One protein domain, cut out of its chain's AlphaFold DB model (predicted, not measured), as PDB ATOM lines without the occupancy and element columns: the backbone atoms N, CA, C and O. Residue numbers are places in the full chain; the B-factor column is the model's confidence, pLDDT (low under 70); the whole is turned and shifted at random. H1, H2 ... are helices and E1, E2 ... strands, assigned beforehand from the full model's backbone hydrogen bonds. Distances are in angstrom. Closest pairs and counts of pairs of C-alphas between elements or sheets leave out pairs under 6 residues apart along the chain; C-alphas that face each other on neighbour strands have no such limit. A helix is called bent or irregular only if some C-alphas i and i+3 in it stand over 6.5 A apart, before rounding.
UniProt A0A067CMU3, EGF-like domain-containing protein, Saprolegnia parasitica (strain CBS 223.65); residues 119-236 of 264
ATOM      1  N   CYS A 119       5.952  80.562 -25.837       94.38
ATOM      2  CA  CYS A 119       6.413  79.309 -25.256       94.38
ATOM      3  C   CYS A 119       5.868  78.121 -26.056       94.38
ATOM      4  O   CYS A 119       4.659  78.090 -26.326       94.38
ATOM      5  N   PRO A 120       6.704  77.129 -26.410       93.94
ATOM      6  CA  PRO A 120       6.227  75.965 -27.139       93.94
ATOM      7  C   PRO A 120       5.118  75.262 -26.345       93.94
ATOM      8  O   PRO A 120       5.194  75.162 -25.120       93.94
ATOM      9  N   ASN A 121       4.046  74.869 -27.040       94.06
ATOM     10  CA  ASN A 121       2.856  74.217 -26.474       94.06
ATOM     11  C   ASN A 121       2.281  74.878 -25.204       94.06
ATOM     12  O   ASN A 121       1.659  74.201 -24.389       94.06
ATOM     13  N   ALA A 122       2.492  76.187 -25.010       93.75
ATOM     14  CA  ALA A 122       2.117  76.899 -23.786       93.75
ATOM     15  C   ALA A 122       2.628  76.213 -22.499       93.75
ATOM     16  O   ALA A 122       1.910  76.125 -21.503       93.75
ATOM     17  N   CYS A 123       3.867  75.705 -22.534       96.69
ATOM     18  CA  CYS A 123       4.477  74.935 -21.446       96.69
ATOM     19  C   CYS A 123       3.664  73.697 -21.037       96.69
ATOM     20  O   CYS A 123       3.708  73.282 -19.882       96.69
ATOM     21  N   SER A 124       2.878  73.147 -21.971       97.06
ATOM     22  CA  SER A 124       2.067  71.931 -21.827       97.06
ATOM     23  C   SER A 124       1.128  71.914 -20.614       97.06
ATOM     24  O   SER A 124       0.659  70.856 -20.213       97.06
ATOM     25  N   GLY A 125       0.838  73.078 -20.021       96.69
ATOM     26  CA  GLY A 125       0.089  73.186 -18.764       96.69
ATOM     27  C   GLY A 125       0.865  72.773 -17.503       96.69
ATOM     28  O   GLY A 125       0.262  72.713 -16.434       96.69
ATOM     29  N   HIS A 126       2.171  72.520 -17.615       96.88
ATOM     30  CA  HIS A 126       3.070  72.080 -16.539       96.88
ATOM     31  C   HIS A 126       4.233  73.054 -16.326       96.88
ATOM     32  O   HIS A 126       5.353  72.667 -15.986       96.88
ATOM     33  N   GLY A 127       3.991  74.334 -16.585       96.19
ATOM     34  CA  GLY A 127       4.987  75.359 -16.362       96.19
ATOM     35  C   GLY A 127       4.478  76.761 -16.634       96.19
ATOM     36  O   GLY A 127       3.357  77.002 -17.089       96.19
ATOM     37  N   ARG A 128       5.361  77.717 -16.369       95.62
ATOM     38  CA  ARG A 128       5.115  79.144 -16.553       95.62
ATOM     39  C   ARG A 128       5.917  79.666 -17.730       95.62
ATOM     40  O   ARG A 128       7.133  79.499 -17.779       95.62
ATOM     41  N   CYS A 129       5.235  80.368 -18.627       95.62
ATOM     42  CA  CYS A 129       5.861  81.039 -19.756       95.62
ATOM     43  C   CYS A 129       6.435  82.396 -19.328       95.62
ATOM     44  O   CYS A 129       5.679  83.283 -18.929       95.62
ATOM     45  N   LEU A 130       7.758  82.558 -19.394       95.50
ATOM     46  CA  LEU A 130       8.464  83.772 -18.975       95.50
ATOM     47  C   LEU A 130       9.382  84.279 -20.089       95.50
ATOM     48  O   LEU A 130       9.940  83.485 -20.843       95.50
ATOM     49  N   SER A 131       9.562  85.599 -20.173       95.12
ATOM     50  CA  SER A 131      10.539  86.189 -21.090       95.12
ATOM     51  C   SER A 131      11.971  85.898 -20.637       95.12
ATOM     52  O   SER A 131      12.216  85.620 -19.456       95.12
ATOM     53  N   MET A 132      12.939  85.994 -21.551       92.81
ATOM     54  CA  MET A 132      14.359  85.775 -21.246       92.81
ATOM     55  C   MET A 132      14.860  86.609 -20.061       92.81
ATOM     56  O   MET A 132      15.641  86.114 -19.246       92.81
ATOM     57  N   ARG A 133      14.371  87.847 -19.904       93.12
ATOM     58  CA  ARG A 133      14.689  88.688 -18.743       93.12
ATOM     59  C   ARG A 133      14.288  88.038 -17.422       93.12
ATOM     60  O   ARG A 133      15.070  88.050 -16.473       93.12
ATOM     61  N   TYR A 134      13.059  87.535 -17.343       92.62
ATOM     62  CA  TYR A 134      12.531  86.937 -16.118       92.62
ATOM     63  C   TYR A 134      13.097  85.539 -15.878       92.62
ATOM     64  O   TYR A 134      13.312  85.176 -14.725       92.62
ATOM     65  N   LEU A 135      13.392  84.778 -16.934       92.00
ATOM     66  CA  LEU A 135      14.089  83.495 -16.812       92.00
ATOM     67  C   LEU A 135      15.468  83.668 -16.169       92.00
ATOM     68  O   LEU A 135      15.807  82.925 -15.255       92.00
ATOM     69  N   ALA A 136      16.231  84.681 -16.585       90.31
ATOM     70  CA  ALA A 136      17.582  84.917 -16.079       90.31
ATOM     71  C   ALA A 136      17.650  85.093 -14.552       90.31
ATOM     72  O   ALA A 136      18.596  84.620 -13.922       90.31
ATOM     73  N   SER A 137      16.653  85.756 -13.958       87.81
ATOM     74  CA  SER A 137      16.615  86.050 -12.521       87.81
ATOM     75  C   SER A 137      15.829  85.032 -11.695       87.81
ATOM     76  O   SER A 137      15.846  85.099 -10.462       87.81
ATOM     77  N   GLN A 138      15.133  84.094 -12.338       85.94
ATOM     78  CA  GLN A 138      14.264  83.156 -11.647       85.94
ATOM     79  C   GLN A 138      15.057  81.946 -11.158       85.94
ATOM     80  O   GLN A 138      15.513  81.124 -11.949       85.94
ATOM     81  N   ALA A 139      15.133  81.776  -9.837       81.81
ATOM     82  CA  ALA A 139      15.815  80.633  -9.229       81.81
ATOM     83  C   ALA A 139      15.240  79.293  -9.715       81.81
ATOM     84  O   ALA A 139      15.989  78.362  -9.939       81.81
ATOM     85  N   ALA A 140      13.931  79.198  -9.961       82.19
ATOM     86  CA  ALA A 140      13.324  77.982 -10.511       82.19
ATOM     87  C   ALA A 140      13.659  77.720 -11.997       82.19
ATOM     88  O   ALA A 140      13.512  76.594 -12.452       82.19
ATOM     89  N   ALA A 141      14.097  78.734 -12.754       78.94
ATOM     90  CA  ALA A 141      14.533  78.582 -14.147       78.94
ATOM     91  C   ALA A 141      16.004  78.149 -14.246       78.94
ATOM     92  O   ALA A 141      16.405  77.504 -15.211       78.94
ATOM     93  N   LEU A 142      16.801  78.509 -13.238       77.75
ATOM     94  CA  LEU A 142      18.208  78.147 -13.094       77.75
ATOM     95  C   LEU A 142      18.472  77.593 -11.681       77.75
ATOM     96  O   LEU A 142      19.289  78.147 -10.953       77.75
ATOM     97  N   PRO A 143      17.803  76.507 -11.245       77.69
ATOM     98  CA  PRO A 143      17.876  76.061  -9.848       77.69
ATOM     99  C   PRO A 143      19.257  75.537  -9.451       77.69
ATOM    100  O   PRO A 143      19.569  75.408  -8.268       77.69
ATOM    101  N   LEU A 144      20.100  75.260 -10.446       79.81
ATOM    102  CA  LEU A 144      21.414  74.656 -10.283       79.81
ATOM    103  C   LEU A 144      22.549  75.674 -10.423       79.81
ATOM    104  O   LEU A 144      23.709  75.299 -10.297       79.81
ATOM    105  N   SER A 145      22.259  76.952 -10.675       78.12
ATOM    106  CA  SER A 145      23.268  78.009 -10.764       78.12
ATOM    107  C   SER A 145      22.770  79.305 -10.113       78.12
ATOM    108  O   SER A 145      21.573  79.476  -9.890       78.12
ATOM    109  N   PRO A 146      23.666  80.235  -9.739       78.88
ATOM    110  CA  PRO A 146      23.229  81.529  -9.242       78.88
ATOM    111  C   PRO A 146      22.378  82.244 -10.291       78.88
ATOM    112  O   PRO A 146      22.773  82.336 -11.455       78.88
ATOM    113  N   ALA A 147      21.239  82.785  -9.858       79.75
ATOM    114  CA  ALA A 147      20.417  83.640 -10.700       79.75
ATOM    115  C   ALA A 147      21.276  84.770 -11.281       79.75
ATOM    116  O   ALA A 147      22.052  85.420 -10.573       79.75
ATOM    117  N   THR A 148      21.134  84.990 -12.580       85.06
ATOM    118  CA  THR A 148      21.813  86.065 -13.292       85.06
ATOM    119  C   THR A 148      20.817  87.180 -13.591       85.06
ATOM    120  O   THR A 148      19.684  87.209 -13.108       85.06
ATOM    121  N   THR A 149      21.245  88.159 -14.366       88.94
ATOM    122  CA  THR A 149      20.368  89.220 -14.838       88.94
ATOM    123  C   THR A 149      20.553  89.368 -16.332       88.94
ATOM    124  O   THR A 149      21.675  89.323 -16.835       88.94
ATOM    125  N   TYR A 150      19.443  89.538 -17.038       90.69
ATOM    126  CA  TYR A 150      19.453  89.805 -18.464       90.69
ATOM    127  C   TYR A 150      18.661  91.078 -18.719       90.69
ATOM    128  O   TYR A 150      17.437  91.058 -18.808       90.69
ATOM    129  N   TYR A 151      19.364  92.209 -18.704       89.00
ATOM    130  CA  TYR A 151      18.775  93.527 -18.897       89.00
ATOM    131  C   TYR A 151      19.724  94.449 -19.663       89.00
ATOM    132  O   TYR A 151      20.943  94.285 -19.629       89.00
ATOM    133  N   GLY A 152      19.163  95.449 -20.332       87.38
ATOM    134  CA  GLY A 152      19.936  96.404 -21.114       87.38
ATOM    135  C   GLY A 152      19.066  97.202 -22.073       87.38
ATOM    136  O   GLY A 152      17.832  97.142 -22.033       87.38
ATOM    137  N   LEU A 153      19.729  97.974 -22.934       84.31
ATOM    138  CA  LEU A 153      19.055  98.695 -24.002       84.31
ATOM    139  C   LEU A 153      18.610  97.694 -25.077       84.31
ATOM    140  O   LEU A 153      19.437  97.011 -25.685       84.31
ATOM    141  N   GLN A 154      17.304  97.638 -25.339       80.94
ATOM    142  CA  GLN A 154      16.711  96.680 -26.282       80.94
ATOM    143  C   GLN A 154      17.221  96.851 -27.721       80.94
ATOM    144  O   GLN A 154      17.164  95.923 -28.507       80.94
ATOM    145  N   THR A 155      17.753  98.010 -28.100       73.94
ATOM    146  CA  THR A 155      18.227  98.242 -29.474       73.94
ATOM    147  C   THR A 155      19.678  97.822 -29.717       73.94
ATOM    148  O   THR A 155      20.105  97.766 -30.868       73.94
ATOM    149  N   THR A 156      20.458  97.552 -28.663       76.81
ATOM    150  CA  THR A 156      21.911  97.307 -28.786       76.81
ATOM    151  C   THR A 156      22.436  96.156 -27.941       76.81
ATOM    152  O   THR A 156      23.513  95.645 -28.221       76.81
ATOM    153  N   THR A 157      21.742  95.792 -26.863       82.94
ATOM    154  CA  THR A 157      22.296  94.904 -25.831       82.94
ATOM    155  C   THR A 157      21.407  93.696 -25.584       82.94
ATOM    156  O   THR A 157      21.922  92.594 -25.442       82.94
ATOM    157  N   THR A 158      20.090  93.893 -25.540       88.94
ATOM    158  CA  THR A 158      19.145  92.866 -25.078       88.94
ATOM    159  C   THR A 158      17.813  92.943 -25.831       88.94
ATOM    160  O   THR A 158      16.744  93.159 -25.255       88.94
ATOM    161  N   TRP A 159      17.880  92.848 -27.160       88.56
ATOM    162  CA  TRP A 159      16.723  93.004 -28.053       88.56
ATOM    163  C   TRP A 159      15.639  91.942 -27.854       88.56
ATOM    164  O   TRP A 159      14.460  92.210 -28.061       88.56
ATOM    165  N   ASP A 160      16.040  90.758 -27.421       92.44
ATOM    166  CA  ASP A 160      15.245  89.555 -27.196       92.44
ATOM    167  C   ASP A 160      14.709  89.431 -25.762       92.44
ATOM    168  O   ASP A 160      13.829  88.605 -25.516       92.44
ATOM    169  N   GLN A 161      15.159  90.267 -24.817       93.06
ATOM    170  CA  GLN A 161      14.880  90.080 -23.384       93.06
ATOM    171  C   GLN A 161      13.388  90.036 -23.016       93.06
ATOM    172  O   GLN A 161      13.033  89.365 -22.054       93.06
ATOM    173  N   GLU A 162      12.532  90.737 -23.771       92.50
ATOM    174  CA  GLU A 162      11.063  90.711 -23.632       92.50
ATOM    175  C   GLU A 162      10.360  90.156 -24.884       92.50
ATOM    176  O   GLU A 162       9.148  90.295 -25.030       92.50
ATOM    177  N   ARG A 163      11.112  89.573 -25.824       94.19
ATOM    178  CA  ARG A 163      10.578  89.075 -27.102       94.19
ATOM    179  C   ARG A 163      10.696  87.572 -27.237       94.19
ATOM    180  O   ARG A 163       9.872  86.976 -27.919       94.19
ATOM    181  N   ILE A 164      11.695  86.972 -26.597       94.81
ATOM    182  CA  ILE A 164      11.865  85.528 -26.547       94.81
ATOM    183  C   ILE A 164      11.373  85.015 -25.200       94.81
ATOM    184  O   ILE A 164      11.734  85.546 -24.147       94.81
ATOM    185  N   PHE A 165      10.539  83.982 -25.251       95.50
ATOM    186  CA  PHE A 165       9.949  83.344 -24.085       95.50
ATOM    187  C   PHE A 165      10.355  81.875 -24.007       95.50
ATOM    188  O   PHE A 165      10.575  81.215 -25.022       95.50
ATOM    189  N   GLY A 166      10.427  81.363 -22.783       94.38
ATOM    190  CA  GLY A 166      10.684  79.961 -22.482       94.38
ATOM    191  C   GLY A 166       9.918  79.513 -21.242       94.38
ATOM    192  O   GLY A 166       9.320  80.323 -20.526       94.38
ATOM    193  N   CYS A 167       9.924  78.207 -21.005       95.56
ATOM    194  CA  CYS A 167       9.179  77.598 -19.915       95.56
ATOM    195  C   CYS A 167      10.038  77.406 -18.667       95.56
ATOM    196  O   CYS A 167      11.166  76.926 -18.739       95.56
ATOM    197  N   VAL A 168       9.465  77.740 -17.511       94.62
ATOM    198  CA  VAL A 168       9.913  77.238 -16.207       94.62
ATOM    199  C   VAL A 168       8.948  76.146 -15.797       94.62
ATOM    200  O   VAL A 168       7.774  76.443 -15.571       94.62
ATOM    201  N   CYS A 169       9.427  74.912 -15.738       95.56
ATOM    202  CA  CYS A 169       8.577  73.767 -15.460       95.56
ATOM    203  C   CYS A 169       8.226  73.652 -13.978       95.56
ATOM    204  O   CYS A 169       9.016  74.011 -13.099       95.56
ATOM    205  N   ASP A 170       7.013  73.178 -13.718       96.00
ATOM    206  CA  ASP A 170       6.501  72.978 -12.373       96.00
ATOM    207  C   ASP A 170       7.139  71.739 -11.726       96.00
ATOM    208  O   ASP A 170       7.568  70.798 -12.394       96.00
ATOM    209  N   SER A 171       7.208  71.738 -10.397       95.00
ATOM    210  CA  SER A 171       7.737  70.613  -9.631       95.00
ATOM    211  C   SER A 171       7.014  70.470  -8.303       95.00
ATOM    212  O   SER A 171       6.878  71.449  -7.563       95.00
ATOM    213  N   ALA A 172       6.573  69.253  -7.975       95.06
ATOM    214  CA  ALA A 172       6.009  68.938  -6.665       95.06
ATOM    215  C   ALA A 172       7.054  68.950  -5.534       95.06
ATOM    216  O   ALA A 172       6.681  69.056  -4.363       95.06
ATOM    217  N   TRP A 173       8.349  68.859  -5.856       93.88
ATOM    218  CA  TRP A 173       9.441  68.913  -4.882       93.88
ATOM    219  C   TRP A 173      10.344  70.139  -5.069       93.88
ATOM    220  O   TRP A 173      10.457  70.671  -6.179       93.88
ATOM    221  N   PRO A 174      11.027  70.591  -3.999       94.25
ATOM    222  CA  PRO A 174      12.011  71.661  -4.092       94.25
ATOM    223  C   PRO A 174      13.171  71.283  -5.018       94.25
ATOM    224  O   PRO A 174      13.808  70.246  -4.830       94.25
ATOM    225  N   VAL A 175      13.476  72.156  -5.976       93.38
ATOM    226  CA  VAL A 175      14.567  71.963  -6.942       93.38
ATOM    227  C   VAL A 175      15.729  72.882  -6.587       93.38
ATOM    228  O   VAL A 175      15.520  74.068  -6.318       93.38
ATOM    229  N   GLY A 176      16.944  72.342  -6.570       92.81
ATOM    230  CA  GLY A 176      18.162  73.101  -6.308       92.81
ATOM    231  C   GLY A 176      19.264  72.280  -5.648       92.81
ATOM    232  O   GLY A 176      19.222  71.052  -5.620       92.81
ATOM    233  N   LEU A 177      20.267  72.985  -5.120       92.62
ATOM    234  CA  LEU A 177      21.490  72.399  -4.558       92.62
ATOM    235  C   LEU A 177      21.538  72.405  -3.022       92.62
ATOM    236  O   LEU A 177      22.514  71.936  -2.442       92.62
ATOM    237  N   ALA A 178      20.533  72.955  -2.339       94.19
ATOM    238  CA  ALA A 178      20.500  72.979  -0.879       94.19
ATOM    239  C   ALA A 178      20.027  71.640  -0.286       94.19
ATOM    240  O   ALA A 178      19.543  70.744  -0.982       94.19
ATOM    241  N   SER A 179      20.157  71.524   1.037       96.50
ATOM    242  CA  SER A 179      19.674  70.371   1.800       96.50
ATOM    243  C   SER A 179      18.168  70.160   1.598       96.50
ATOM    244  O   SER A 179      17.393  71.114   1.688       96.50
ATOM    245  N   GLY A 180      17.756  68.925   1.303       95.12
ATOM    246  CA  GLY A 180      16.365  68.553   1.025       95.12
ATOM    247  C   GLY A 180      15.836  68.986  -0.349       95.12
ATOM    248  O   GLY A 180      14.660  68.767  -0.632       95.12
ATOM    249  N   GLN A 181      16.668  69.599  -1.194       95.38
ATOM    250  CA  GLN A 181      16.330  69.892  -2.588       95.38
ATOM    251  C   GLN A 181      16.841  68.785  -3.508       95.38
ATOM    252  O   GLN A 181      17.836  68.135  -3.192       95.38
ATOM    253  N   THR A 182      16.178  68.602  -4.645       94.38
ATOM    254  CA  THR A 182      16.585  67.653  -5.691       94.38
ATOM    255  C   THR A 182      17.223  68.405  -6.856       94.38
ATOM    256  O   THR A 182      16.786  69.507  -7.191       94.38
ATOM    257  N   GLN A 183      18.247  67.828  -7.483       92.25
ATOM    258  CA  GLN A 183      18.958  68.467  -8.602       92.25
ATOM    259  C   GLN A 183      18.159  68.517  -9.917       92.25
ATOM    260  O   GLN A 183      18.599  69.147 -10.874       92.25
ATOM    261  N   GLU A 184      16.979  67.904  -9.969       91.81
ATOM    262  CA  GLU A 184      16.119  67.845 -11.154       91.81
ATOM    263  C   GLU A 184      14.665  68.172 -10.766       91.81
ATOM    264  O   GLU A 184      14.250  67.840  -9.650       91.81
ATOM    265  N   PRO A 185      13.898  68.877 -11.621       93.38
ATOM    266  CA  PRO A 185      12.470  69.137 -11.415       93.38
ATOM    267  C   PRO A 185      11.604  67.910 -11.731       93.38
ATOM    268  O   PRO A 185      12.081  66.939 -12.293       93.38
ATOM    269  N   GLU A 186      10.310  67.958 -11.409       95.38
ATOM    270  CA  GLU A 186       9.358  66.920 -11.831       95.38
ATOM    271  C   GLU A 186       9.061  66.969 -13.330       95.38
ATOM    272  O   GLU A 186       9.179  65.960 -14.025       95.38
ATOM    273  N   TRP A 187       8.663  68.140 -13.830       96.88
ATOM    274  CA  TRP A 187       8.413  68.362 -15.248       96.88
ATOM    275  C   TRP A 187       9.644  68.974 -15.905       96.88
ATOM    276  O   TRP A 187      10.317  69.828 -15.325       96.88
ATOM    277  N   PHE A 188       9.940  68.549 -17.128       94.88
ATOM    278  CA  PHE A 188      11.127  68.972 -17.857       94.88
ATOM    279  C   PHE A 188      10.913  68.960 -19.377       94.88
ATOM    280  O   PHE A 188       9.840  68.638 -19.895       94.88
ATOM    281  N   GLY A 189      11.959  69.350 -20.105       94.06
ATOM    282  CA  GLY A 189      11.913  69.587 -21.543       94.06
ATOM    283  C   GLY A 189      11.608  71.047 -21.879       94.06
ATOM    284  O   GLY A 189      11.281  71.854 -21.012       94.06
ATOM    285  N   ALA A 190      11.734  71.401 -23.159       93.69
ATOM    286  CA  ALA A 190      11.590  72.788 -23.615       93.69
ATOM    287  C   ALA A 190      10.180  73.367 -23.378       93.69
ATOM    288  O   ALA A 190      10.017  74.582 -23.279       93.69
ATOM    289  N   ASP A 191       9.178  72.493 -23.299       96.44
ATOM    290  CA  ASP A 191       7.763  72.820 -23.151       96.44
ATOM    291  C   ASP A 191       7.109  72.129 -21.951       96.44
ATOM    292  O   ASP A 191       5.884  72.072 -21.889       96.44
ATOM    293  N   CYS A 192       7.906  71.581 -21.030       97.19
ATOM    294  CA  CYS A 192       7.425  70.874 -19.840       97.19
ATOM    295  C   CYS A 192       6.476  69.698 -20.140       97.19
ATOM    296  O   CYS A 192       5.633  69.359 -19.315       97.19
ATOM    297  N   SER A 193       6.573  69.088 -21.326       97.44
ATOM    298  CA  SER A 193       5.743  67.934 -21.709       97.44
ATOM    299  C   SER A 193       6.252  66.598 -21.169       97.44
ATOM    300  O   SER A 193       5.536  65.598 -21.252       97.44
ATOM    301  N   LEU A 194       7.480  66.563 -20.645       97.69
ATOM    302  CA  LEU A 194       8.109  65.360 -20.115       97.69
ATOM    303  C   LEU A 194       8.113  65.392 -18.589       97.69
ATOM    304  O   LEU A 194       8.262  66.454 -17.987       97.69
ATOM    305  N   ARG A 195       7.982  64.221 -17.970       97.25
ATOM    306  CA  ARG A 195       7.932  64.050 -16.520       97.25
ATOM    307  C   ARG A 195       8.948  63.013 -16.067       97.25
ATOM    308  O   ARG A 195       8.934  61.895 -16.578       97.25
ATOM    309  N   HIS A 196       9.801  63.388 -15.123       96.69
ATOM    310  CA  HIS A 196      10.721  62.473 -14.451       96.69
ATOM    311  C   HIS A 196       9.934  61.382 -13.700       96.69
ATOM    312  O   HIS A 196       8.841  61.644 -13.179       96.69
ATOM    313  N   CYS A 197      10.438  60.147 -13.681       97.62
ATOM    314  CA  CYS A 197       9.762  59.041 -13.007       97.62
ATOM    315  C   CYS A 197      10.048  59.037 -11.493       97.62
ATOM    316  O   CYS A 197      10.868  59.804 -10.995       97.62
ATOM    317  N   PRO A 198       9.353  58.207 -10.694       96.94
ATOM    318  CA  PRO A 198       9.670  58.062  -9.283       96.94
ATOM    319  C   PRO A 198      11.140  57.711  -9.046       96.94
ATOM    320  O   PRO A 198      11.708  56.849  -9.719       96.94
ATOM    321  N   SER A 199      11.720  58.372  -8.048       95.94
ATOM    322  CA  SER A 199      13.112  58.205  -7.652       95.94
ATOM    323  C   SER A 199      13.215  57.618  -6.257       95.94
ATOM    324  O   SER A 199      12.528  58.062  -5.336       95.94
ATOM    325  N   ASN A 200      14.121  56.660  -6.099       96.50
ATOM    326  CA  ASN A 200      14.492  56.068  -4.820       96.50
ATOM    327  C   ASN A 200      15.854  55.369  -4.962       96.50
ATOM    328  O   ASN A 200      16.362  55.229  -6.074       96.50
ATOM    329  N   ASN A 201      16.439  54.921  -3.855       96.00
ATOM    330  CA  ASN A 201      17.738  54.265  -3.861       96.00
ATOM    331  C   ASN A 201      17.731  52.981  -4.692       96.00
ATOM    332  O   ASN A 201      16.805  52.177  -4.580       96.00
ATOM    333  N   ASP A 202      18.796  52.746  -5.450       96.44
ATOM    334  CA  ASP A 202      19.013  51.451  -6.068       96.44
ATOM    335  C   ASP A 202      19.234  50.380  -4.976       96.44
ATOM    336  O   ASP A 202      20.163  50.491  -4.168       96.44
ATOM    337  N   PRO A 203      18.417  49.313  -4.920       94.50
ATOM    338  CA  PRO A 203      18.545  48.276  -3.896       94.50
ATOM    339  C   PRO A 203      19.824  47.428  -4.003       94.50
ATOM    340  O   PRO A 203      20.147  46.718  -3.050       94.50
ATOM    341  N   LEU A 204      20.560  47.466  -5.123       94.50
ATOM    342  CA  LEU A 204      21.804  46.698  -5.296       94.50
ATOM    343  C   LEU A 204      23.078  47.547  -5.303       94.50
ATOM    344  O   LEU A 204      24.165  46.977  -5.392       94.50
ATOM    345  N   SER A 205      22.986  48.877  -5.244       92.75
ATOM    346  CA  SER A 205      24.177  49.737  -5.341       92.75
ATOM    347  C   SER A 205      25.118  49.584  -4.141       92.75
ATOM    348  O   SER A 205      26.317  49.838  -4.255       92.75
ATOM    349  N   GLY A 206      24.589  49.166  -2.983       90.81
ATOM    350  CA  GLY A 206      25.334  49.085  -1.726       90.81
ATOM    351  C   GLY A 206      25.735  50.453  -1.157       90.81
ATOM    352  O   GLY A 206      26.482  50.510  -0.180       90.81
ATOM    353  N   VAL A 207      25.248  51.540  -1.757       92.25
ATOM    354  CA  VAL A 207      25.470  52.932  -1.354       92.25
ATOM    355  C   VAL A 207      24.143  53.687  -1.366       92.25
ATOM    356  O   VAL A 207      23.131  53.160  -1.819       92.25
ATOM    357  N   THR A 208      24.140  54.918  -0.859       93.38
ATOM    358  CA  THR A 208      22.986  55.809  -0.991       93.38
ATOM    359  C   THR A 208      23.151  56.679  -2.233       93.38
ATOM    360  O   THR A 208      23.628  57.805  -2.148       93.38
ATOM    361  N   ASP A 209      22.798  56.164  -3.403       93.94
ATOM    362  CA  ASP A 209      22.911  56.856  -4.696       93.94
ATOM    363  C   ASP A 209      21.916  58.020  -4.856       93.94
ATOM    364  O   ASP A 209      22.036  58.818  -5.779       93.94
ATOM    365  N   THR A 210      20.999  58.189  -3.903       95.44
ATOM    366  CA  THR A 210      20.175  59.401  -3.765       95.44
ATOM    367  C   THR A 210      20.876  60.553  -3.028       95.44
ATOM    368  O   THR A 210      20.341  61.661  -3.013       95.44
ATOM    369  N   ASP A 211      22.060  60.346  -2.435       96.12
ATOM    370  CA  ASP A 211      22.843  61.410  -1.789       96.12
ATOM    371  C   ASP A 211      23.709  62.157  -2.816       96.12
ATOM    372  O   ASP A 211      24.683  61.624  -3.349       96.12
ATOM    373  N   CYS A 212      23.360  63.419  -3.066       95.31
ATOM    374  CA  CYS A 212      24.056  64.301  -4.000       95.31
ATOM    375  C   CYS A 212      24.968  65.324  -3.303       95.31
ATOM    376  O   CYS A 212      25.392  66.309  -3.919       95.31
ATOM    377  N   ALA A 213      25.305  65.128  -2.024       96.06
ATOM    378  CA  ALA A 213      26.270  65.982  -1.340       96.06
ATOM    379  C   ALA A 213      27.649  65.924  -2.029       96.06
ATOM    380  O   ALA A 213      28.285  64.877  -2.127       96.06
ATOM    381  N   GLY A 214      28.130  67.071  -2.513       94.38
ATOM    382  CA  GLY A 214      29.385  67.176  -3.263       94.38
ATOM    383  C   GLY A 214      29.312  66.681  -4.713       94.38
ATOM    384  O   GLY A 214      30.312  66.775  -5.426       94.38
ATOM    385  N   VAL A 215      28.150  66.209  -5.174       92.62
ATOM    386  CA  VAL A 215      27.927  65.781  -6.560       92.62
ATOM    387  C   VAL A 215      27.529  66.991  -7.404       92.62
ATOM    388  O   VAL A 215      26.657  67.775  -7.019       92.62
ATOM    389  N   ALA A 216      28.200  67.170  -8.543       90.62
ATOM    390  CA  ALA A 216      27.887  68.230  -9.494       90.62
ATOM    391  C   ALA A 216      26.586  67.910 -10.232       90.62
ATOM    392  O   ALA A 216      26.451  66.825 -10.797       90.62
ATOM    393  N   ALA A 217      25.666  68.872 -10.269       85.56
ATOM    394  CA  ALA A 217      24.443  68.709 -11.035       85.56
ATOM    395  C   ALA A 217      24.724  68.808 -12.538       85.56
ATOM    396  O   ALA A 217      25.552  69.616 -12.975       85.56
ATOM    397  N   ALA A 218      24.032  68.001 -13.342       81.69
ATOM    398  CA  ALA A 218      24.201  68.007 -14.791       81.69
ATOM    399  C   ALA A 218      23.965  69.420 -15.361       81.69
ATOM    400  O   ALA A 218      22.953  70.062 -15.093       81.69
ATOM    401  N   GLY A 219      24.930  69.932 -16.131       75.69
ATOM    402  CA  GLY A 219      24.858  71.287 -16.691       75.69
ATOM    403  C   GLY A 219      25.164  72.423 -15.704       75.69
ATOM    404  O   GLY A 219      25.028  73.588 -16.076       75.69
ATOM    405  N   SER A 220      25.618  72.119 -14.483       80.56
ATOM    406  CA  SER A 220      26.077  73.108 -13.505       80.56
ATOM    407  C   SER A 220      27.563  72.963 -13.164       80.56
ATOM    408  O   SER A 220      28.117  71.869 -13.132       80.56
ATOM    409  N   ALA A 221      28.210  74.094 -12.864       81.94
ATOM    410  CA  ALA A 221      29.543  74.135 -12.257       81.94
ATOM    411  C   ALA A 221      29.507  74.028 -10.716       81.94
ATOM    412  O   ALA A 221      30.555  74.035 -10.073       81.94
ATOM    413  N   SER A 222      28.310  73.988 -10.120       87.75
ATOM    414  CA  SER A 222      28.088  73.928  -8.673       87.75
ATOM    415  C   SER A 222      27.732  72.509  -8.223       87.75
ATOM    416  O   SER A 222      27.156  71.727  -8.980       87.75
ATOM    417  N   VAL A 223      28.074  72.188  -6.976       92.38
ATOM    418  CA  VAL A 223      27.818  70.881  -6.351       92.38
ATOM    419  C   VAL A 223      26.718  70.975  -5.298       92.38
ATOM    420  O   VAL A 223      26.504  72.042  -4.717       92.38
ATOM    421  N   GLY A 224      26.046  69.855  -5.031       94.25
ATOM    422  CA  GLY A 224      25.064  69.749  -3.958       94.25
ATOM    423  C   GLY A 224      25.676  70.016  -2.579       94.25
ATOM    424  O   GLY A 224      26.770  69.545  -2.258       94.25
ATOM    425  N   ALA A 225      24.969  70.773  -1.744       95.44
ATOM    426  CA  ALA A 225      25.290  70.926  -0.331       95.44
ATOM    427  C   ALA A 225      24.991  69.630   0.444       95.44
ATOM    428  O   ALA A 225      24.353  68.710  -0.064       95.44
ATOM    429  N   LEU A 226      25.419  69.564   1.707       96.88
ATOM    430  CA  LEU A 226      25.117  68.422   2.571       96.88
ATOM    431  C   LEU A 226      23.595  68.178   2.659       96.88
ATOM    432  O   LEU A 226      22.832  69.072   3.035       96.88
ATOM    433  N   GLY A 227      23.166  66.956   2.332       95.44
ATOM    434  CA  GLY A 227      21.756  66.550   2.304       95.44
ATOM    435  C   GLY A 227      20.986  66.961   1.043       95.44
ATOM    436  O   GLY A 227      19.758  66.921   1.057       95.44
ATOM    437  N   ASN A 228      21.665  67.410  -0.015       96.38
ATOM    438  CA  ASN A 228      21.073  67.557  -1.345       96.38
ATOM    439  C   ASN A 228      20.801  66.179  -1.974       96.38
ATOM    440  O   ASN A 228      21.529  65.227  -1.702       96.38
ATOM    441  N   LEU A 229      19.765  66.079  -2.807       96.06
ATOM    442  CA  LEU A 229      19.254  64.806  -3.311       96.06
ATOM    443  C   LEU A 229      19.486  64.653  -4.816       96.06
ATOM    444  O   LEU A 229      19.214  65.570  -5.598       96.06
ATOM    445  N   CYS A 230      19.963  63.477  -5.216       94.50
ATOM    446  CA  CYS A 230      19.976  63.063  -6.612       94.50
ATOM    447  C   CYS A 230      18.595  62.536  -7.002       94.50
ATOM    448  O   CYS A 230      17.890  61.946  -6.178       94.50
ATOM    449  N   HIS A 231      18.234  62.706  -8.270       94.81
ATOM    450  CA  HIS A 231      17.069  62.050  -8.839       94.81
ATOM    451  C   HIS A 231      17.516  60.772  -9.558       94.81
ATOM    452  O   HIS A 231      18.271  60.824 -10.525       94.81
ATOM    453  N   ILE A 232      17.104  59.616  -9.039       95.44
ATOM    454  CA  ILE A 232      17.487  58.298  -9.544       95.44
ATOM    455  C   ILE A 232      16.271  57.643 -10.182       95.44
ATOM    456  O   ILE A 232      15.480  56.972  -9.520       95.44
ATOM    457  N   GLU A 233      16.146  57.851 -11.486       96.19
ATOM    458  CA  GLU A 233      15.052  57.343 -12.312       96.19
ATOM    459  C   GLU A 233      14.803  55.852 -12.090       96.19
ATOM    460  O   GLU A 233      15.685  55.015 -12.325       96.19
ATOM    461  N   CYS A 234      13.592  55.514 -11.640       98.00
ATOM    462  CA  CYS A 234      13.162  54.137 -11.412       98.00
ATOM    463  C   CYS A 234      14.179  53.313 -10.605       98.00
ATOM    464  O   CYS A 234      14.393  52.135 -10.909       98.00
ATOM    465  N   SER A 235      14.874  53.942  -9.649       97.56
ATOM    466  CA  SER A 235      15.906  53.317  -8.809       97.56
ATOM    467  C   SER A 235      16.993  52.575  -9.590       97.56
ATOM    468  O   SER A 235      17.522  51.571  -9.117       97.56
ATOM    469  N   ASN A 236      17.302  53.014 -10.819       97.25
ATOM    470  CA  ASN A 236      18.174  52.309 -11.770       97.25
ATOM    471  C   ASN A 236      17.711  50.872 -12.103       97.25
ATOM    472  O   ASN A 236      18.486  50.056 -12.608       97.25
TER     473      ASN A 236
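This is residues 119 to 236 of the 264 residues of the protein "EGF-like domain-containing protein" of Saprolegnia parasitica (strain CBS 223.65) (UniProt A0A067CMU3). Little regular structure: a small two-stranded ribbon, E1 and E2, has the short helices H1 and H2 near it, and long loops make both ends of an elongated body. The 118 printed residues, with 22 in named elements, run H1, E1, H2, E2; the class is mixed and the sheet antiparallel. The whole is only just compact, close to loose, with radius of gyration of the C-alphas 16.2 A and spans of 57 by 28 by 17 A.

E1, residues 127 to 131, and E2, residues 165 to 169, are antiparallel at 150 degrees; N 128 and O 168 are 2.8 A apart, within hydrogen-bond range. The closest C-alphas of H1, residues 120 to 125, and E2 are those of Cys 123 and Cys 167, 5.6 A. For H2, residues 132 to 137, and E2 they are Met 132 and Phe 165, 5.8 A. H1 and H2 are apart. O i to N i+4 pairs within range number 0 of 2 in H1, with 2 of 3 O i to N i+3 pairs, and 1 of 2 in H2.

E1 spans 13.1 A, E2 13.0 A, H1 10.7 A and H2 9.0 A. H1 begins at C-alpha 120 (6.227, 75.965, -27.139); E2 ends at C-alpha 169 (8.577, 73.767, -15.460). H1 is only just irregular: C-alphas 122 and 125 are 6.6 A apart.

The C-alphas farthest apart, of Thr 155 and Leu 204, are 57.0 A apart. The link H2 to E2 is long, 27 residues; residues 170 to 236 hold no named element. The printed part has no cut, and no printed residue is under 70 in pLDDT.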